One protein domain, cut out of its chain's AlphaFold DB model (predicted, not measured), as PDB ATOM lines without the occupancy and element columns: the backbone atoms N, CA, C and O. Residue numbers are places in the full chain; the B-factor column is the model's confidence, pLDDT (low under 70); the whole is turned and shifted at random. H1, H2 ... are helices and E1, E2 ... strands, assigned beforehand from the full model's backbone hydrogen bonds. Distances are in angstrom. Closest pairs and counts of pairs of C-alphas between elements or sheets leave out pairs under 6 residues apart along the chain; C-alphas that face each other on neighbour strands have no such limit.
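What this domain is: This is residues 5 to 98 and 204 to 254 of the 337 residues of an uncharacterized protein of Sorangium cellulosum So0157-2 (UniProt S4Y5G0). A sheet of five antiparallel strands makes the middle layer and the long axis, with H1 packed over one face at E1 and E2, and H3 along E1 on the opposite face: three layers, helices on both faces of a sheet. H2 packs on H1 and is not on the sheet. The 145 printed residues run H1 H2 E1 H3 E2 E3 E4 E5, and the sheet's order is E1 E2 E5 E4 E3. The class is mixed, helices and strands; the whole is compact, with a radius of gyration of the C-alphas of 15.2 A, and elongated, spanning 50 by 31 by 26 A.

How they stand to each other: H1, residues 5 to 17, is on the sheet at a height of 6.9 A. It lies over E1, residues 47 to 53, and E2, residues 87 to 98; on the local plane it runs slantwise to the strands, at 36 degrees to E1. Its closest C-alphas to E2 are those of Ala 9 and Gly 91, 4.5 A apart. H2, residues 27 to 34, touches H1, the closest C-alphas being those of Ala 7 and Leu 32, 6.6 A apart; they run the same way at a steep tilt of 68 degrees, only just short of about perpendicular. H3, residues 58 to 69, lies over E1 on the opposite face from H1, at a height of 8.2 A, and runs along the strands, at 6 degrees to E1 on the local plane; the closest C-alphas of H3 and E1 are those of Val 58 and Gly 52, 5.8 A apart. H1 and H3 are apart. E1 and E2 pair through N 50 and O 90, 3.0 A, and E2 pairs with E5, residues 243 to 253, through N 91 and O 250, 3.0 A. E3, residues 204 to 209, E4, residues 230 to 240, and E5 form a meander, each strand the antiparallel neighbour of the one before, with N 206 and O 235 at 2.9 A and N 236 and O 247 at 2.8 A. In H1, H2 and H3 every O i to N i+4 pair is within hydrogen-bond range.

Where its parts are: H1 begins at C-alpha 5, (164.277, 193.210, 176.702), and is 18.7 A long; H2 is 10.5 A, E1 20.5 A and H3 16.5 A. E2 is 37.5 A, ending at C-alpha 98, (178.140, 209.532, 175.363). E3 is 16.3 A, E4 33.1 A and E5 33.8 A, ending at C-alpha 253, (151.085, 188.745, 180.518).

The domain as a whole: The C-alphas of Glu 221 and Glu 241, 52.1 A apart, are the farthest. Residues 99 to 203 are not printed; C-alphas 98 and 204 are 17.9 A apart across the cut. The links H2 to E1, H3 to E2 and E3 to E4 are long. Residues 21 to 22 pair antiparallel with residues 218 to 219. The mean pLDDT of the printed part is 94.3, and no printed residue is under 70.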
ATOM      1  N   ALA A   5     165.323 193.129 175.673       94.94
ATOM      2  CA  ALA A   5     164.277 193.210 176.702       94.94
ATOM      3  C   ALA A   5     163.273 192.042 176.642       94.94
ATOM      4  O   ALA A   5     163.031 191.393 177.658       94.94
ATOM      5  N   PHE A   6     162.743 191.709 175.459       95.75
ATOM      6  CA  PHE A   6     161.807 190.586 175.313       95.75
ATOM      7  C   PHE A   6     162.453 189.234 175.619       95.75
ATOM      8  O   PHE A   6     161.865 188.385 176.285       95.75
ATOM      9  N   ALA A   7     163.688 189.038 175.170       94.56
ATOM     10  CA  ALA A   7     164.403 187.792 175.383       94.56
ATOM     11  C   ALA A   7     164.900 187.638 176.839       94.56
ATOM     12  O   ALA A   7     164.956 186.514 177.326       94.56
ATOM     13  N   LEU A   8     165.149 188.734 177.567       95.31
ATOM     14  CA  LEU A   8     165.364 188.726 179.022       95.31
ATOM     15  C   LEU A   8     164.098 188.292 179.772       95.31
ATOM     16  O   LEU A   8     164.172 187.451 180.661       95.31
ATOM     17  N   ALA A   9     162.925 188.814 179.397       96.69
ATOM     18  CA  ALA A   9     161.655 188.374 179.981       96.69
ATOM     19  C   ALA A   9     161.422 186.869 179.745       96.69
ATOM     20  O   ALA A   9     161.054 186.130 180.661       96.69
ATOM     21  N   TRP A  10     161.690 186.399 178.523       96.81
ATOM     22  CA  TRP A  10     161.575 184.985 178.171       96.81
ATOM     23  C   TRP A  10     162.587 184.096 178.903       96.81
ATOM     24  O   TRP A  10     162.246 182.991 179.322       96.81
ATOM     25  N   GLU A  11     163.824 184.561 179.095       94.94
ATOM     26  CA  GLU A  11     164.830 183.853 179.897       94.94
ATOM     27  C   GLU A  11     164.327 183.620 181.318       94.94
ATOM     28  O   GLU A  11     164.440 182.505 181.815       94.94
ATOM     29  N   ARG A  12     163.681 184.614 181.931       95.88
ATOM     30  CA  ARG A  12     163.139 184.486 183.289       95.88
ATOM     31  C   ARG A  12     162.000 183.481 183.377       95.88
ATOM     32  O   ARG A  12     161.945 182.716 184.337       95.88
ATOM     33  N   LEU A  13     161.135 183.426 182.362       95.81
ATOM     34  CA  LEU A  13     160.145 182.351 182.241       95.81
ATOM     35  C   LEU A  13     160.831 180.988 182.175       95.81
ATOM     36  O   LEU A  13     160.453 180.075 182.905       95.81
ATOM     37  N   ARG A  14     161.870 180.859 181.346       95.31
ATOM     38  CA  ARG A  14     162.592 179.595 181.178       95.31
ATOM     39  C   ARG A  14     163.358 179.155 182.411       95.31
ATOM     40  O   ARG A  14     163.366 177.971 182.729       95.31
ATOM     41  N   ALA A  15     164.005 180.094 183.091       94.06
ATOM     42  CA  ALA A  15     164.727 179.839 184.327       94.06
ATOM     43  C   ALA A  15     163.790 179.284 185.406       94.06
ATOM     44  O   ALA A  15     164.210 178.473 186.229       94.06
ATOM     45  N   ARG A  16     162.519 179.696 185.375       94.81
ATOM     46  CA  ARG A  16     161.505 179.271 186.330       94.81
ATOM     47  C   ARG A  16     160.795 177.972 185.943       94.81
ATOM     48  O   ARG A  16     160.692 177.077 186.769       94.81
ATOM     49  N   PHE A  17     160.291 177.880 184.716       95.44
ATOM     50  CA  PHE A  17     159.380 176.810 184.289       95.44
ATOM     51  C   PHE A  17     160.027 175.789 183.341       95.44
ATOM     52  O   PHE A  17     159.368 174.852 182.894       95.44
ATOM     53  N   GLY A  18     161.309 175.960 183.009       94.75
ATOM     54  CA  GLY A  18     161.952 175.241 181.912       94.75
ATOM     55  C   GLY A  18     161.554 175.800 180.537       94.75
ATOM     56  O   GLY A  18     160.936 176.860 180.446       94.75
ATOM     57  N   PRO A  19     161.937 175.136 179.431       95.50
ATOM     58  CA  PRO A  19     161.545 175.557 178.085       95.50
ATOM     59  C   PRO A  19     160.032 175.786 177.968       95.50
ATOM     60  O   PRO A  19     159.235 174.944 178.375       95.50
ATOM     61  N   ILE A  20     159.636 176.925 177.400       96.62
ATOM     62  CA  ILE A  20     158.224 177.308 177.324       96.62
ATOM     63  C   ILE A  20     157.586 176.651 176.106       96.62
ATOM     64  O   ILE A  20     157.941 176.946 174.961       96.62
ATOM     65  N   HIS A  21     156.638 175.759 176.365       97.12
ATOM     66  CA  HIS A  21     155.904 175.021 175.347       97.12
ATOM     67  C   HIS A  21     154.474 175.550 175.222       97.12
ATOM     68  O   HIS A  21     153.841 175.906 176.214       97.12
ATOM     69  N   MET A  22     153.973 175.604 173.992       96.56
ATOM     70  CA  MET A  22     152.667 176.150 173.632       96.56
ATOM     71  C   MET A  22     151.974 175.232 172.620       96.56
ATOM     72  O   MET A  22     152.647 174.537 171.857       96.56
ATOM     73  N   ASP A  23     150.643 175.268 172.559       93.38
ATOM     74  CA  ASP A  23     149.869 174.533 171.547       93.38
ATOM     75  C   ASP A  23     149.016 175.480 170.675       93.38
ATOM     76  O   ASP A  23     148.120 176.146 171.194       93.38
ATOM     77  N   PRO A  24     149.267 175.602 169.354       95.44
ATOM     78  CA  PRO A  24     150.403 175.040 168.619       95.44
ATOM     79  C   PRO A  24     151.713 175.754 168.970       95.44
ATOM     80  O   PRO A  24     151.690 176.959 169.223       95.44
ATOM     81  N   GLN A  25     152.858 175.074 168.877       96.81
ATOM     82  CA  GLN A  25     154.168 175.679 169.150       96.81
ATOM     83  C   GLN A  25     154.561 176.684 168.046       96.81
ATOM     84  O   GLN A  25     154.665 176.297 166.879       96.81
ATOM     85  N   PRO A  26     154.765 177.978 168.362       96.69
ATOM     86  CA  PRO A  26     155.210 178.958 167.379       96.69
ATOM     87  C   PRO A  26     156.738 178.938 167.218       96.69
ATOM     88  O   PRO A  26     157.473 178.858 168.199       96.69
ATOM     89  N   ALA A  27     157.223 179.134 165.987       95.25
ATOM     90  CA  ALA A  27     158.661 179.178 165.685       95.25
ATOM     91  C   ALA A  27     159.425 180.244 166.496       95.25
ATOM     92  O   ALA A  27     160.601 180.069 166.809       95.25
ATOM     93  N   LEU A  28     158.754 181.341 166.868       94.12
ATOM     94  CA  LEU A  28     159.325 182.356 167.753       94.12
ATOM     95  C   LEU A  28     159.604 181.801 169.160       94.12
ATOM     96  O   LEU A  28     160.671 182.068 169.703       94.12
ATOM     97  N   ALA A  29     158.695 181.006 169.737       95.88
ATOM     98  CA  ALA A  29     158.925 180.380 171.040       95.88
ATOM     99  C   ALA A  29     160.086 179.378 170.979       95.88
ATOM    100  O   ALA A  29     160.913 179.354 171.888       95.88
ATOM    101  N   ASP A  30     160.213 178.615 169.887       95.44
ATOM    102  CA  ASP A  30     161.369 177.734 169.670       95.44
ATOM    103  C   ASP A  30     162.680 178.524 169.608       95.44
ATOM    104  O   ASP A  30     163.649 178.177 170.285       95.44
ATOM    105  N   ALA A  31     162.702 179.631 168.860       92.19
ATOM    106  CA  ALA A  31     163.870 180.503 168.775       92.19
ATOM    107  C   ALA A  31     164.242 181.107 170.141       92.19
ATOM    108  O   ALA A  31     165.418 181.142 170.498       92.19
ATOM    109  N   LEU A  32     163.257 181.539 170.933       93.75
ATOM    110  CA  LEU A  32     163.470 182.094 172.273       93.75
ATOM    111  C   LEU A  32     163.886 181.024 173.305       93.75
ATOM    112  O   LEU A  32     164.658 181.305 174.225       93.75
ATOM    113  N   ASN A  33     163.427 179.781 173.143       94.81
ATOM    114  CA  ASN A  33     163.889 178.630 173.922       94.81
ATOM    115  C   ASN A  33     165.311 178.192 173.560       94.81
ATOM    116  O   ASN A  33     166.024 177.678 174.419       94.81
ATOM    117  N   ALA A  34     165.739 178.401 172.318       90.25
ATOM    118  CA  ALA A  34     167.104 178.115 171.888       90.25
ATOM    119  C   ALA A  34     168.083 179.253 172.225       90.25
ATOM    120  O   ALA A  34     169.267 179.002 172.437       90.25
ATOM    121  N   ALA A  35     167.604 180.498 172.284       83.62
ATOM    122  CA  ALA A  35     168.438 181.660 172.559       83.62
ATOM    123  C   ALA A  35     168.989 181.648 173.992       83.62
ATOM    124  O   ALA A  35     168.282 181.344 174.949       83.62
ATOM    125  N   THR A  36     170.248 182.039 174.157       76.81
ATOM    126  CA  THR A  36     170.861 182.299 175.464       76.81
ATOM    127  C   THR A  36     171.355 183.737 175.492       76.81
ATOM    128  O   THR A  36     172.163 184.126 174.652       76.81
ATOM    129  N   LEU A  37     170.855 184.523 176.444       78.62
ATOM    130  CA  LEU A  37     171.364 185.852 176.775       78.62
ATOM    131  C   LEU A  37     172.074 185.746 178.118       78.62
ATOM    132  O   LEU A  37     171.421 185.763 179.159       78.62
ATOM    133  N   GLY A  38     173.392 185.570 178.094       70.75
ATOM    134  CA  GLY A  38     174.184 185.641 179.311       70.75
ATOM    135  C   GLY A  38     174.565 187.082 179.662       70.75
ATOM    136  O   GLY A  38     174.314 188.032 178.907       70.75
ATOM    137  N   ALA A  39     175.181 187.241 180.834       74.62
ATOM    138  CA  ALA A  39     175.627 188.535 181.351       74.62
ATOM    139  C   ALA A  39     176.693 189.206 180.460       74.62
ATOM    140  O   ALA A  39     176.894 190.412 180.541       74.62
ATOM    141  N   GLU A  40     177.347 188.438 179.586       79.56
ATOM    142  CA  GLU A  40     178.280 188.922 178.568       79.56
ATOM    143  C   GLU A  40     177.609 189.710 177.434       79.56
ATOM    144  O   GLU A  40     178.282 190.469 176.741       79.56
ATOM    145  N   VAL A  41     176.299 189.532 177.225       82.19
ATOM    146  CA  VAL A  41     175.535 190.268 176.203       82.19
ATOM    147  C   VAL A  41     174.801 191.454 176.819       82.19
ATOM    148  O   VAL A  41     174.754 192.533 176.226       82.19
ATOM    149  N   VAL A  42     174.215 191.258 178.003       87.44
ATOM    150  CA  VAL A  42     173.538 192.311 178.762       87.44
ATOM    151  C   VAL A  42     173.998 192.254 180.208       87.44
ATOM    152  O   VAL A  42     173.605 191.366 180.961       87.44
ATOM    153  N   ASP A  43     174.788 193.242 180.608       89.31
ATOM    154  CA  ASP A  43     175.165 193.400 182.008       89.31
ATOM    155  C   ASP A  43     173.912 193.734 182.876       89.31
ATOM    156  O   ASP A  43     173.085 194.594 182.531       89.31
ATOM    157  N   PRO A  44     173.718 193.030 184.009       90.44
ATOM    158  CA  PRO A  44     172.621 193.280 184.941       90.44
ATOM    159  C   PRO A  44     172.493 194.729 185.437       90.44
ATOM    160  O   PRO A  44     171.412 195.124 185.875       90.44
ATOM    161  N   ALA A  45     173.553 195.538 185.393       92.25
ATOM    162  CA  ALA A  45     173.537 196.935 185.823       92.25
ATOM    163  C   ALA A  45     172.637 197.831 184.955       92.25
ATOM    164  O   ALA A  45     172.105 198.823 185.450       92.25
ATOM    165  N   TRP A  46     172.427 197.481 183.682       92.94
ATOM    166  CA  TRP A  46     171.609 198.249 182.729       92.94
ATOM    167  C   TRP A  46     170.330 197.517 182.312       92.94
ATOM    168  O   TRP A  46     169.674 197.898 181.337       92.94
ATOM    169  N   SER A  47     169.922 196.508 183.088       96.06
ATOM    170  CA  SER A  47     168.685 195.765 182.863       96.06
ATOM    171  C   SER A  47     167.965 195.362 184.155       96.06
ATOM    172  O   SER A  47     168.551 195.281 185.236       96.06
ATOM    173  N   VAL A  48     166.661 195.117 184.025       97.56
ATOM    174  CA  VAL A  48     165.789 194.507 185.038       97.56
ATOM    175  C   VAL A  48     164.924 193.479 184.332       97.56
ATOM    176  O   VAL A  48     164.381 193.752 183.264       97.56
ATOM    177  N   SER A  49     164.797 192.287 184.900       97.19
ATOM    178  CA  SER A  49     163.937 191.250 184.335       97.19
ATOM    179  C   SER A  49     163.453 190.293 185.408       97.19
ATOM    180  O   SER A  49     164.177 189.987 186.354       97.19
ATOM    181  N   GLY A  50     162.240 189.783 185.235       97.19
ATOM    182  CA  GLY A  50     161.621 188.870 186.183       97.19
ATOM    183  C   GLY A  50     160.405 188.186 185.584       97.19
ATOM    184  O   GLY A  50     159.799 188.695 184.640       97.19
ATOM    185  N   ALA A  51     160.069 187.021 186.132       97.56
ATOM    186  CA  ALA A  51     158.877 186.281 185.764       97.56
ATOM    187  C   ALA A  51     158.316 185.508 186.961       97.56
ATOM    188  O   ALA A  51     159.070 185.026 187.807       97.56
ATOM    189  N   GLY A  52     156.996 185.387 187.021       97.00
ATOM    190  CA  GLY A  52     156.295 184.731 188.118       97.00
ATOM    191  C   GLY A  52     154.803 185.026 188.101       97.00
ATOM    192  O   GLY A  52     154.308 185.754 187.236       97.00
ATOM    193  N   PHE A  53     154.093 184.450 189.063       96.94
ATOM    194  CA  PHE A  53     152.673 184.722 189.253       96.94
ATOM    195  C   PHE A  53     152.461 185.976 190.102       96.94
ATOM    196  O   PHE A  53     153.267 186.298 190.976       96.94
ATOM    197  N   GLY A  54     151.351 186.676 189.880       95.06
ATOM    198  CA  GLY A  54     151.003 187.884 190.628       95.06
ATOM    199  C   GLY A  54     151.025 187.708 192.144       95.06
ATOM    200  O   GLY A  54     151.539 188.561 192.862       95.06
ATOM    201  N   GLY A  55     150.538 186.566 192.636       95.19
ATOM    202  CA  GLY A  55     150.471 186.246 194.065       95.19
ATOM    203  C   GLY A  55     151.835 186.108 194.744       95.19
ATOM    204  O   GLY A  55     151.903 186.041 195.967       95.19
ATOM    205  N   GLU A  56     152.917 186.089 193.967       96.31
ATOM    206  CA  GLU A  56     154.296 185.971 194.444       96.31
ATOM    207  C   GLU A  56     154.982 187.334 194.615       96.31
ATOM    208  O   GLU A  56     156.145 187.392 195.007       96.31
ATOM    209  N   GLY A  57     154.285 188.437 194.315       96.12
ATOM    210  CA  GLY A  57     154.831 189.790 194.432       96.12
ATOM    211  C   GLY A  57     155.833 190.155 193.331       96.12
ATOM    212  O   GLY A  57     156.704 191.007 193.531       96.12
ATOM    213  N   VAL A  58     155.764 189.485 192.170       96.50
ATOM    214  CA  VAL A  58     156.710 189.687 191.059       96.50
ATOM    215  C   VAL A  58     156.700 191.129 190.545       96.50
ATOM    216  O   VAL A  58     157.755 191.680 190.241       96.50
ATOM    217  N   VAL A  59     155.530 191.770 190.484       96.62
ATOM    218  CA  VAL A  59     155.382 193.146 189.985       96.62
ATOM    219  C   VAL A  59     156.012 194.145 190.953       96.62
ATOM    220  O   VAL A  59     156.724 195.052 190.527       96.62
ATOM    221  N   GLU A  60     155.801 193.966 192.253       97.12
ATOM    222  CA  GLU A  60     156.375 194.790 193.314       97.12
ATOM    223  C   GLU A  60     157.899 194.672 193.332       97.12
ATOM    224  O   GLU A  60     158.590 195.690 193.403       97.12
ATOM    225  N   ALA A  61     158.427 193.450 193.205       97.69
ATOM    226  CA  ALA A  61     159.864 193.198 193.130       97.69
ATOM    227  C   ALA A  61     160.493 193.856 191.891       97.69
ATOM    228  O   ALA A  61     161.465 194.603 192.015       97.69
ATOM    229  N   LEU A  62     159.892 193.653 190.713       97.75
ATOM    230  CA  LEU A  62     160.312 194.282 189.456       97.75
ATOM    231  C   LEU A  62     160.311 195.804 189.553       97.75
ATOM    232  O   LEU A  62     161.250 196.460 189.107       97.75
ATOM    233  N   ARG A  63     159.261 196.374 190.144       97.44
ATOM    234  CA  ARG A  63     159.110 197.817 190.317       97.44
ATOM    235  C   ARG A  63     160.160 198.382 191.263       97.44
ATOM    236  O   ARG A  63     160.771 199.401 190.946       97.44
ATOM    237  N   ALA A  64     160.377 197.728 192.402       97.44
ATOM    238  CA  ALA A  64     161.390 198.129 193.369       97.44
ATOM    239  C   ALA A  64     162.791 198.108 192.741       97.44
ATOM    240  O   ALA A  64     163.530 199.084 192.864       97.44
ATOM    241  N   GLU A  65     163.134 197.045 192.010       97.81
ATOM    242  CA  GLU A  65     164.418 196.945 191.312       97.81
ATOM    243  C   GLU A  65     164.548 197.998 190.201       97.81
ATOM    244  O   GLU A  65     165.569 198.685 190.121       97.81
ATOM    245  N   LEU A  66     163.503 198.174 189.384       97.75
ATOM    246  CA  LEU A  66     163.473 199.142 188.288       97.75
ATOM    247  C   LEU A  66     163.738 200.558 188.787       97.75
ATOM    248  O   LEU A  66     164.640 201.211 188.273       97.75
ATOM    249  N   PHE A  67     163.001 201.027 189.793       97.00
ATOM    250  CA  PHE A  67     163.176 202.387 190.309       97.00
ATOM    251  C   PHE A  67     164.427 202.545 191.177       97.00
ATOM    252  O   PHE A  67     164.952 203.652 191.279       97.00
ATOM    253  N   SER A  68     164.952 201.457 191.751       96.94
ATOM    254  CA  SER A  68     166.260 201.484 192.408       96.94
ATOM    255  C   SER A  68     167.405 201.672 191.409       96.94
ATOM    256  O   SER A  68     168.356 202.385 191.722       96.94
ATOM    257  N   LYS A  69     167.352 201.026 190.236       96.50
ATOM    258  CA  LYS A  69     168.395 201.132 189.195       96.50
ATOM    259  C   LYS A  69     168.204 202.346 188.288       96.50
ATOM    260  O   LYS A  69     169.174 202.974 187.874       96.50
ATOM    261  N   PHE A  70     166.955 202.691 187.997       96.06
ATOM    262  CA  PHE A  70     166.566 203.745 187.069       96.06
ATOM    263  C   PHE A  70     165.505 204.650 187.715       96.06
ATOM    264  O   PHE A  70     164.318 204.529 187.405       96.06
ATOM    265  N   PRO A  71     165.904 205.589 188.592       94.38
ATOM    266  CA  PRO A  71     164.961 206.466 189.293       94.38
ATOM    267  C   PRO A  71     164.052 207.280 188.359       94.38
ATOM    268  O   PRO A  71     162.901 207.546 188.692       94.38
ATOM    269  N   ASP A  72     164.551 207.622 187.168       92.50
ATOM    270  CA  ASP A  72     163.827 208.392 186.149       92.50
ATOM    271  C   ASP A  72     163.077 207.517 185.124       92.50
ATOM    272  O   ASP A  72     162.562 208.032 184.123       92.50
ATOM    273  N   ALA A  73     163.035 206.192 185.323       93.25
ATOM    274  CA  ALA A  73     162.340 205.291 184.413       93.25
ATOM    275  C   ALA A  73     160.847 205.623 184.324       93.25
ATOM    276  O   ALA A  73     160.182 205.971 185.298       93.25
ATOM    277  N   LYS A  74     160.302 205.473 183.117       91.19
ATOM    278  CA  LYS A  74     158.873 205.614 182.832       91.19
ATOM    279  C   LYS A  74     158.396 204.330 182.158       91.19
ATOM    280  O   LYS A  74     158.297 204.319 180.928       91.19
ATOM    281  N   PRO A  75     158.215 203.235 182.919       91.94
ATOM    282  CA  PRO A  75     157.718 201.992 182.348       91.94
ATOM    283  C   PRO A  75     156.303 202.217 181.803       91.94
ATOM    284  O   PRO A  75     155.449 202.788 182.480       91.94
ATOM    285  N   HIS A  76     156.080 201.823 180.556       91.50
ATOM    286  CA  HIS A  76     154.787 201.899 179.879       91.50
ATOM    287  C   HIS A  76     154.008 200.591 179.988       91.50
ATOM    288  O   HIS A  76     152.787 200.600 179.836       91.50
ATOM    289  N   TYR A  77     154.701 199.471 180.181       94.50
ATOM    290  CA  TYR A  77     154.135 198.130 180.153       94.50
ATOM    291  C   TYR A  77     154.144 197.441 181.510       94.50
ATOM    292  O   TYR A  77     153.313 196.562 181.694       94.50
ATOM    293  N   LEU A  78     155.014 197.817 182.455       94.19
ATOM    294  CA  LEU A  78     154.953 197.265 183.812       94.19
ATOM    295  C   LEU A  78     153.619 197.656 184.490       94.19
ATOM    296  O   LEU A  78     153.417 198.840 184.775       94.19
ATOM    297  N   PRO A  79     152.708 196.704 184.772       91.00
ATOM    298  CA  PRO A  79     151.427 197.011 185.400       91.00
ATOM    299  C   PRO A  79     151.608 197.427 186.865       91.00
ATOM    300  O   PRO A  79     152.610 197.099 187.501       91.00
ATOM    301  N   ASP A  80     150.636 198.147 187.426       89.88
ATOM    302  CA  ASP A  80     150.645 198.526 188.849       89.88
ATOM    303  C   ASP A  80     150.328 197.353 189.774       89.88
ATOM    304  O   ASP A  80     150.920 197.238 190.841       89.88
ATOM    305  N   ALA A  81     149.427 196.474 189.344       89.69
ATOM    306  CA  ALA A  81     149.085 195.232 190.017       89.69
ATOM    307  C   ALA A  81     148.505 194.250 188.999       89.69
ATOM    308  O   ALA A  81     148.024 194.648 187.933       89.69
ATOM    309  N   VAL A  82     148.533 192.966 189.342       91.50
ATOM    310  CA  VAL A  82     148.025 191.877 188.506       91.50
ATOM    311  C   VAL A  82     147.263 190.874 189.383       91.50
ATOM    312  O   VAL A  82     147.544 190.797 190.583       91.50
ATOM    313  N   PRO A  83     146.287 190.119 188.843       93.06
ATOM    314  CA  PRO A  83     145.635 189.039 189.584       93.06
ATOM    315  C   PRO A  83     146.640 188.025 190.144       93.06
ATOM    316  O   PRO A  83     147.700 187.810 189.561       93.06
ATOM    317  N   ALA A  84     146.304 187.381 191.265       93.88
ATOM    318  CA  ALA A  84     147.230 186.485 191.961       93.88
ATOM    319  C   ALA A  84     147.669 185.278 191.108       93.88
ATOM    320  O   ALA A  84     148.800 184.813 191.222       93.88
ATOM    321  N   ASP A  85     146.782 184.796 190.245       93.31
ATOM    322  CA  ASP A  85     146.969 183.685 189.313       93.31
ATOM    323  C   ASP A  85     147.497 184.122 187.937       93.31
ATOM    324  O   ASP A  85     147.757 183.281 187.077       93.31
ATOM    325  N   ALA A  86     147.686 185.424 187.708       94.38
ATOM    326  CA  ALA A  86     148.194 185.916 186.440       94.38
ATOM    327  C   ALA A  86     149.704 185.708 186.330       94.38
ATOM    328  O   ALA A  86     150.474 186.177 187.171       94.38
ATOM    329  N   LEU A  87     150.127 185.053 185.252       97.00
ATOM    330  CA  LEU A  87     151.533 184.939 184.891       97.00
ATOM    331  C   LEU A  87     152.046 186.247 184.281       97.00
ATOM    332  O   LEU A  87     151.427 186.799 183.367       97.00
ATOM    333  N   VAL A  88     153.212 186.689 184.748       97.25
ATOM    334  CA  VAL A  88     153.940 187.861 184.253       97.25
ATOM    335  C   VAL A  88     155.343 187.459 183.870       97.25
ATOM    336  O   VAL A  88     156.014 186.751 184.617       97.25
ATOM    337  N   ALA A  89     155.816 187.988 182.752       97.94
ATOM    338  CA  ALA A  89     157.230 188.097 182.459       97.94
ATOM    339  C   ALA A  89     157.523 189.491 181.931       97.94
ATOM    340  O   ALA A  89     156.839 189.983 181.034       97.94
ATOM    341  N   TYR A  90     158.545 190.123 182.480       98.25
ATOM    342  CA  TYR A  90     158.892 191.494 182.161       98.25
ATOM    343  C   TYR A  90     160.393 191.624 181.958       98.25
ATOM    344  O   TYR A  90     161.191 190.998 182.660       98.25
ATOM    345  N   GLY A  91     160.766 192.465 181.003       97.75
ATOM    346  CA  GLY A  91     162.146 192.815 180.729       97.75
ATOM    347  C   GLY A  91     162.259 194.297 180.425       97.75
ATOM    348  O   GLY A  91     161.492 194.845 179.636       97.75
ATOM    349  N   TYR A  92     163.241 194.937 181.038       98.00
ATOM    350  CA  TYR A  92     163.587 196.330 180.841       98.00
ATOM    351  C   TYR A  92     165.090 196.452 180.638       98.00
ATOM    352  O   TYR A  92     165.880 195.806 181.326       98.00
ATOM    353  N   LEU A  93     165.481 197.304 179.701       96.00
ATOM    354  CA  LEU A  93     166.871 197.612 179.407       96.00
ATOM    355  C   LEU A  93     166.992 199.104 179.133       96.00
ATOM    356  O   LEU A  93     166.199 199.658 178.374       96.00
ATOM    357  N   SER A  94     167.993 199.755 179.722       96.06
ATOM    358  CA  SER A  94     168.281 201.161 179.445       96.06
ATOM    359  C   SER A  94     169.772 201.441 179.526       96.06
ATOM    360  O   SER A  94     170.387 201.282 180.578       96.06
ATOM    361  N   LYS A  95     170.354 201.886 178.410       94.81
ATOM    362  CA  LYS A  95     171.764 202.277 178.324       94.81
ATOM    363  C   LYS A  95     171.926 203.511 177.460       94.81
ATOM    364  O   LYS A  95     171.333 203.625 176.386       94.81
ATOM    365  N   VAL A  96     172.765 204.420 177.939       95.69
ATOM    366  CA  VAL A  96     173.181 205.630 177.234       95.69
ATOM    367  C   VAL A  96     174.702 205.643 177.194       95.69
ATOM    368  O   VAL A  96     175.343 205.423 178.215       95.69
ATOM    369  N   LEU A  97     175.238 205.893 176.009       97.25
ATOM    370  CA  LEU A  97     176.653 206.011 175.690       97.25
ATOM    371  C   LEU A  97     176.885 207.424 175.172       97.25
ATOM    372  O   LEU A  97     176.194 207.855 174.243       97.25
ATOM    373  N   LYS A  98     177.824 208.157 175.758       97.94
ATOM    374  CA  LYS A  98     178.140 209.532 175.363       97.94
ATOM    375  C   LYS A  98     179.483 209.570 174.666       97.94
ATOM    376  O   LYS A  98     180.418 208.886 175.058       97.94
ATOM    377  N   LEU A 204     164.205 206.488 166.762       93.44
ATOM    378  CA  LEU A 204     163.113 205.546 166.577       93.44
ATOM    379  C   LEU A 204     162.360 205.348 167.888       93.44
ATOM    380  O   LEU A 204     162.943 205.418 168.969       93.44
ATOM    381  N   ASP A 205     161.064 205.116 167.746       95.06
ATOM    382  CA  ASP A 205     160.152 204.673 168.790       95.06
ATOM    383  C   ASP A 205     159.257 203.631 168.122       95.06
ATOM    384  O   ASP A 205     158.470 203.964 167.233       95.06
ATOM    385  N   LEU A 206     159.512 202.364 168.427       93.06
ATOM    386  CA  LEU A 206     158.875 201.226 167.779       93.06
ATOM    387  C   LEU A 206     158.177 200.387 168.836       93.06
ATOM    388  O   LEU A 206     158.786 200.028 169.839       93.06
ATOM    389  N   GLU A 207     156.923 200.057 168.568       95.00
ATOM    390  CA  GLU A 207     156.128 199.107 169.333       95.00
ATOM    391  C   GLU A 207     155.824 197.910 168.433       95.00
ATOM    392  O   GLU A 207     155.396 198.082 167.292       95.00
ATOM    393  N   GLU A 208     156.071 196.709 168.945       94.00
ATOM    394  CA  GLU A 208     155.837 195.444 168.255       94.00
ATOM    395  C   GLU A 208     155.003 194.522 169.141       94.00
ATOM    396  O   GLU A 208     155.205 194.467 170.358       94.00
ATOM    397  N   ARG A 209     154.076 193.780 168.527       94.81
ATOM    398  CA  ARG A 209     153.194 192.843 169.228       94.81
ATOM    399  C   ARG A 209     153.298 191.462 168.595       94.81
ATOM    400  O   ARG A 209     152.892 191.261 167.453       94.81
ATOM    401  N   PHE A 210     153.757 190.500 169.383       95.31
ATOM    402  CA  PHE A 210     154.014 189.120 168.986       95.31
ATOM    403  C   PHE A 210     152.739 188.285 169.106       95.31
ATOM    404  O   PHE A 210     152.594 187.436 169.987       95.31
ATOM    405  N   ARG A 211     151.774 188.558 168.223       94.25
ATOM    406  CA  ARG A 211     150.453 187.903 168.222       94.25
ATOM    407  C   ARG A 211     150.539 186.389 168.073       94.25
ATOM    408  O   ARG A 211     149.636 185.678 168.494       94.25
ATOM    409  N   GLU A 212     151.613 185.882 167.479       95.69
ATOM    410  CA  GLU A 212     151.885 184.455 167.390       95.69
ATOM    411  C   GLU A 212     152.129 183.795 168.750       95.69
ATOM    412  O   GLU A 212     152.042 182.578 168.811       95.69
ATOM    413  N   LEU A 213     152.398 184.546 169.821       96.38
ATOM    414  CA  LEU A 213     152.521 184.026 171.189       96.38
ATOM    415  C   LEU A 213     151.222 184.178 171.997       96.38
ATOM    416  O   LEU A 213     151.092 183.608 173.076       96.38
ATOM    417  N   GLU A 214     150.253 184.941 171.499       95.25
ATOM    418  CA  GLU A 214     149.046 185.285 172.246       95.25
ATOM    419  C   GLU A 214     147.927 184.258 172.045       95.25
ATOM    420  O   GLU A 214     147.788 183.643 170.987       95.25
ATOM    421  N   GLY A 215     147.097 184.074 173.073       92.44
ATOM    422  CA  GLY A 215     145.907 183.222 173.038       92.44
ATOM    423  C   GLY A 215     146.181 181.716 173.013       92.44
ATOM    424  O   GLY A 215     145.237 180.931 173.095       92.44
ATOM    425  N   ARG A 216     147.448 181.303 172.918       94.69
ATOM    426  CA  ARG A 216     147.849 179.893 172.891       94.69
ATOM    427  C   ARG A 216     147.985 179.345 174.312       94.69
ATOM    428  O   ARG A 216     148.634 179.999 175.133       94.69
ATOM    429  N   PRO A 217     147.417 178.165 174.608       95.38
ATOM    430  CA  PRO A 217     147.656 177.476 175.866       95.38
ATOM    431  C   PRO A 217     149.145 177.204 176.072       95.38
ATOM    432  O   PRO A 217     149.819 176.709 175.164       95.38
ATOM    433  N   LEU A 218     149.634 177.509 177.271       96.44
ATOM    434  CA  LEU A 218     150.939 177.069 177.739       96.44
ATOM    435  C   LEU A 218     150.853 175.620 178.232       96.44
ATOM    436  O   LEU A 218     149.834 175.186 178.772       96.44
ATOM    437  N   ILE A 219     151.933 174.870 178.033       95.19
ATOM    438  CA  ILE A 219     152.050 173.464 178.420       95.19
ATOM    439  C   ILE A 219     153.009 173.358 179.607       95.19
ATOM    440  O   ILE A 219     154.137 173.844 179.553       95.19
ATOM    441  N   GLY A 220     152.560 172.687 180.664       92.06
ATOM    442  CA  GLY A 220     153.303 172.470 181.905       92.06
ATOM    443  C   GLY A 220     152.336 172.340 183.077       92.06
ATOM    444  O   GLY A 220     151.218 172.843 183.000       92.06
ATOM    445  N   GLU A 221     152.738 171.662 184.152       89.81
ATOM    446  CA  GLU A 221     151.866 171.449 185.317       89.81
ATOM    447  C   GLU A 221     151.463 172.783 185.967       89.81
ATOM    448  O   GLU A 221     150.275 173.068 186.102       89.81
ATOM    449  N   GLU A 222     152.438 173.652 186.252       92.12
ATOM    450  CA  GLU A 222     152.202 174.990 186.822       92.12
ATOM    451  C   GLU A 222     151.574 175.981 185.829       92.12
ATOM    452  O   GLU A 222     150.967 176.967 186.232       92.12
ATOM    453  N   LEU A 223     151.713 175.729 184.524       94.44
ATOM    454  CA  LEU A 223     151.230 176.608 183.453       94.44
ATOM    455  C   LEU A 223     149.885 176.151 182.869       94.44
ATOM    456  O   LEU A 223     149.378 176.751 181.921       94.44
ATOM    457  N   SER A 224     149.300 175.085 183.417       90.88
ATOM    458  CA  SER A 224     148.073 174.491 182.901       90.88
ATOM    459  C   SER A 224     146.918 175.495 182.926       90.88
ATOM    460  O   SER A 224     146.529 176.001 183.975       90.88
ATOM    461  N   GLY A 225     146.332 175.755 181.755       88.62
ATOM    462  CA  GLY A 225     145.228 176.709 181.591       88.62
ATOM    463  C   GLY A 225     145.660 178.172 181.440       88.62
ATOM    464  O   GLY A 225     144.807 179.021 181.175       88.62
ATOM    465  N   VAL A 226     146.960 178.463 181.539       94.88
ATOM    466  CA  VAL A 226     147.538 179.793 181.309       94.88
ATOM    467  C   VAL A 226     147.716 180.033 179.808       94.88
ATOM    468  O   VAL A 226     148.013 179.120 179.035       94.88
ATOM    469  N   ARG A 227     147.545 181.286 179.384       95.38
ATOM    470  CA  ARG A 227     147.850 181.772 178.032       95.38
ATOM    471  C   ARG A 227     148.355 183.203 178.127       95.38
ATOM    472  O   ARG A 227     147.920 183.937 179.005       95.38
ATOM    473  N   PHE A 228     149.209 183.632 177.207       95.62
ATOM    474  CA  PHE A 228     149.518 185.058 177.120       95.62
ATOM    475  C   PHE A 228     148.349 185.796 176.462       95.62
ATOM    476  O   PHE A 228     147.965 185.486 175.336       95.62
ATOM    477  N   ASP A 229     147.771 186.769 177.159       92.00
ATOM    478  CA  ASP A 229     146.793 187.708 176.605       92.00
ATOM    479  C   ASP A 229     147.493 188.884 175.901       92.00
ATOM    480  O   ASP A 229     146.931 189.500 174.991       92.00
ATOM    481  N   GLU A 230     148.740 189.165 176.287       93.38
ATOM    482  CA  GLU A 230     149.624 190.101 175.600       93.38
ATOM    483  C   GLU A 230     151.066 189.598 175.541       93.38
ATOM    484  O   GLU A 230     151.586 189.024 176.500       93.38
ATOM    485  N   ALA A 231     151.717 189.857 174.409       96.00
ATOM    486  CA  ALA A 231     153.150 189.702 174.222       96.00
ATOM    487  C   ALA A 231     153.647 190.853 173.340       96.00
ATOM    488  O   ALA A 231     153.391 190.885 172.136       96.00
ATOM    489  N   LYS A 232     154.330 191.838 173.926       95.69
ATOM    490  CA  LYS A 232     154.719 193.066 173.210       95.69
ATOM    491  C   LYS A 232     156.039 193.644 173.700       95.69
ATOM    492  O   LYS A 232     156.451 193.405 174.834       95.69
ATOM    493  N   GLN A 233     156.693 194.415 172.837       96.56
ATOM    494  CA  GLN A 233     157.929 195.133 173.138       96.56
ATOM    495  C   GLN A 233     157.877 196.550 172.571       96.56
ATOM    496  O   GLN A 233     157.467 196.753 171.430       96.56
ATOM    497  N   ARG A 234     158.389 197.511 173.339       96.56
ATOM    498  CA  ARG A 234     158.700 198.859 172.884       96.56
ATOM    499  C   ARG A 234     160.199 199.077 172.901       96.56
ATOM    500  O   ARG A 234     160.875 198.679 173.846       96.56
ATOM    501  N   VAL A 235     160.714 199.738 171.874       96.38
ATOM    502  CA  VAL A 235     162.118 200.132 171.774       96.38
ATOM    503  C   VAL A 235     162.198 201.591 171.369       96.38
ATOM    504  O   VAL A 235     161.689 201.998 170.325       96.38
ATOM    505  N   GLN A 236     162.900 202.364 172.182       96.44
ATOM    506  CA  GLN A 236     163.296 203.729 171.903       96.44
ATOM    507  C   GLN A 236     164.802 203.748 171.697       96.44
ATOM    508  O   GLN A 236     165.561 203.324 172.566       96.44
ATOM    509  N   PHE A 237     165.247 204.243 170.549       96.88
ATOM    510  CA  PHE A 237     166.671 204.365 170.261       96.88
ATOM    511  C   PHE A 237     166.987 205.703 169.611       96.88
ATOM    512  O   PHE A 237     166.203 206.239 168.822       96.88
ATOM    513  N   HIS A 238     168.161 206.237 169.928       97.44
ATOM    514  CA  HIS A 238     168.720 207.383 169.237       97.44
ATOM    515  C   HIS A 238     170.221 207.230 169.009       97.44
ATOM    516  O   HIS A 238     170.933 206.660 169.829       97.44
ATOM    517  N   LEU A 239     170.691 207.823 167.914       98.25
ATOM    518  CA  LEU A 239     172.102 208.053 167.623       98.25
ATOM    519  C   LEU A 239     172.239 209.478 167.092       98.25
ATOM    520  O   LEU A 239     171.571 209.861 166.127       98.25
ATOM    521  N   ASN A 240     173.058 210.288 167.747       97.88
ATOM    522  CA  ASN A 240     173.274 211.678 167.370       97.88
ATOM    523  C   ASN A 240     174.698 212.131 167.705       97.88
ATOM    524  O   ASN A 240     175.517 211.356 168.181       97.88
ATOM    525  N   GLU A 241     174.981 213.409 167.473       96.44
ATOM    526  CA  GLU A 241     176.303 213.996 167.665       96.44
ATOM    527  C   GLU A 241     176.895 213.861 169.080       96.44
ATOM    528  O   GLU A 241     178.101 214.017 169.244       96.44
ATOM    529  N   GLY A 242     176.063 213.638 170.100       96.38
ATOM    530  CA  GLY A 242     176.480 213.513 171.496       96.38
ATOM    531  C   GLY A 242     176.564 212.078 172.005       96.38
ATOM    532  O   GLY A 242     177.073 211.882 173.104       96.38
ATOM    533  N   GLY A 243     176.071 211.090 171.254       97.62
ATOM    534  CA  GLY A 243     176.077 209.701 171.702       97.62
ATOM    535  C   GLY A 243     174.960 208.834 171.130       97.62
ATOM    536  O   GLY A 243     174.234 209.224 170.204       97.62
ATOM    537  N   ALA A 244     174.815 207.657 171.729       97.94
ATOM    538  CA  ALA A 244     173.786 206.673 171.429       97.94
ATOM    539  C   ALA A 244     173.018 206.294 172.700       97.94
ATOM    540  O   ALA A 244     173.592 206.217 173.782       97.94
ATOM    541  N   GLY A 245     171.728 206.007 172.581       96.56
ATOM    542  CA  GLY A 245     170.957 205.501 173.710       96.56
ATOM    543  C   GLY A 245     169.845 204.575 173.268       96.56
ATOM    544  O   GLY A 245     169.198 204.829 172.251       96.56
ATOM    545  N   ALA A 246     169.632 203.520 174.046       95.94
ATOM    546  CA  ALA A 246     168.579 202.540 173.853       95.94
ATOM    547  C   ALA A 246     167.828 202.334 175.168       95.94
ATOM    548  O   ALA A 246     168.436 202.044 176.198       95.94
ATOM    549  N   THR A 247     166.507 202.443 175.109       97.06
ATOM    550  CA  THR A 247     165.601 202.028 176.176       97.06
ATOM    551  C   THR A 247     164.591 201.072 175.574       97.06
ATOM    552  O   THR A 247     163.979 201.376 174.549       97.06
ATOM    553  N   ALA A 248     164.423 199.911 176.184       97.12
ATOM    554  CA  ALA A 248     163.473 198.917 175.732       97.12
ATOM    555  C   ALA A 248     162.740 198.292 176.904       97.12
ATOM    556  O   ALA A 248     163.290 198.114 177.989       97.12
ATOM    557  N   GLU A 249     161.492 197.945 176.644       97.31
ATOM    558  CA  GLU A 249     160.581 197.369 177.613       97.31
ATOM    559  C   GLU A 249     159.751 196.298 176.919       97.31
ATOM    560  O   GLU A 249     159.263 196.508 175.807       97.31
ATOM    561  N   ALA A 250     159.597 195.149 177.558       97.56
ATOM    562  CA  ALA A 250     158.833 194.033 177.041       97.56
ATOM    563  C   ALA A 250     157.998 193.398 178.144       97.56
ATOM    564  O   ALA A 250     158.437 193.313 179.293       97.56
ATOM    565  N   ILE A 251     156.817 192.914 177.768       97.06
ATOM    566  CA  ILE A 251     155.942 192.172 178.666       97.06
ATOM    567  C   ILE A 251     155.322 190.972 177.957       97.06
ATOM    568  O   ILE A 251     154.928 191.056 176.790       97.06
ATOM    569  N   LEU A 252     155.223 189.871 178.698       97.06
ATOM    570  CA  LEU A 252     154.301 188.774 178.449       97.06
ATOM    571  C   LEU A 252     153.376 188.665 179.662       97.06
ATOM    572  O   LEU A 252     153.853 188.628 180.797       97.06
ATOM    573  N   GLY A 253     152.066 188.647 179.438       94.50
ATOM    574  CA  GLY A 253     151.085 188.745 180.518       94.50
ATOM    575  C   GLY A 253     149.855 187.874 180.305       94.50
ATOM    576  O   GLY A 253     149.363 187.775 179.182       94.50
ATOM    577  N   SER A 254     149.352 187.271 181.383       92.31
ATOM    578  CA  SER A 254     148.124 186.458 181.438       92.31
ATOM    579  C   SER A 254     147.092 187.087 182.388       92.31
ATOM    580  O   SER A 254     146.722 186.494 183.400       92.31
TER     581      SER A 254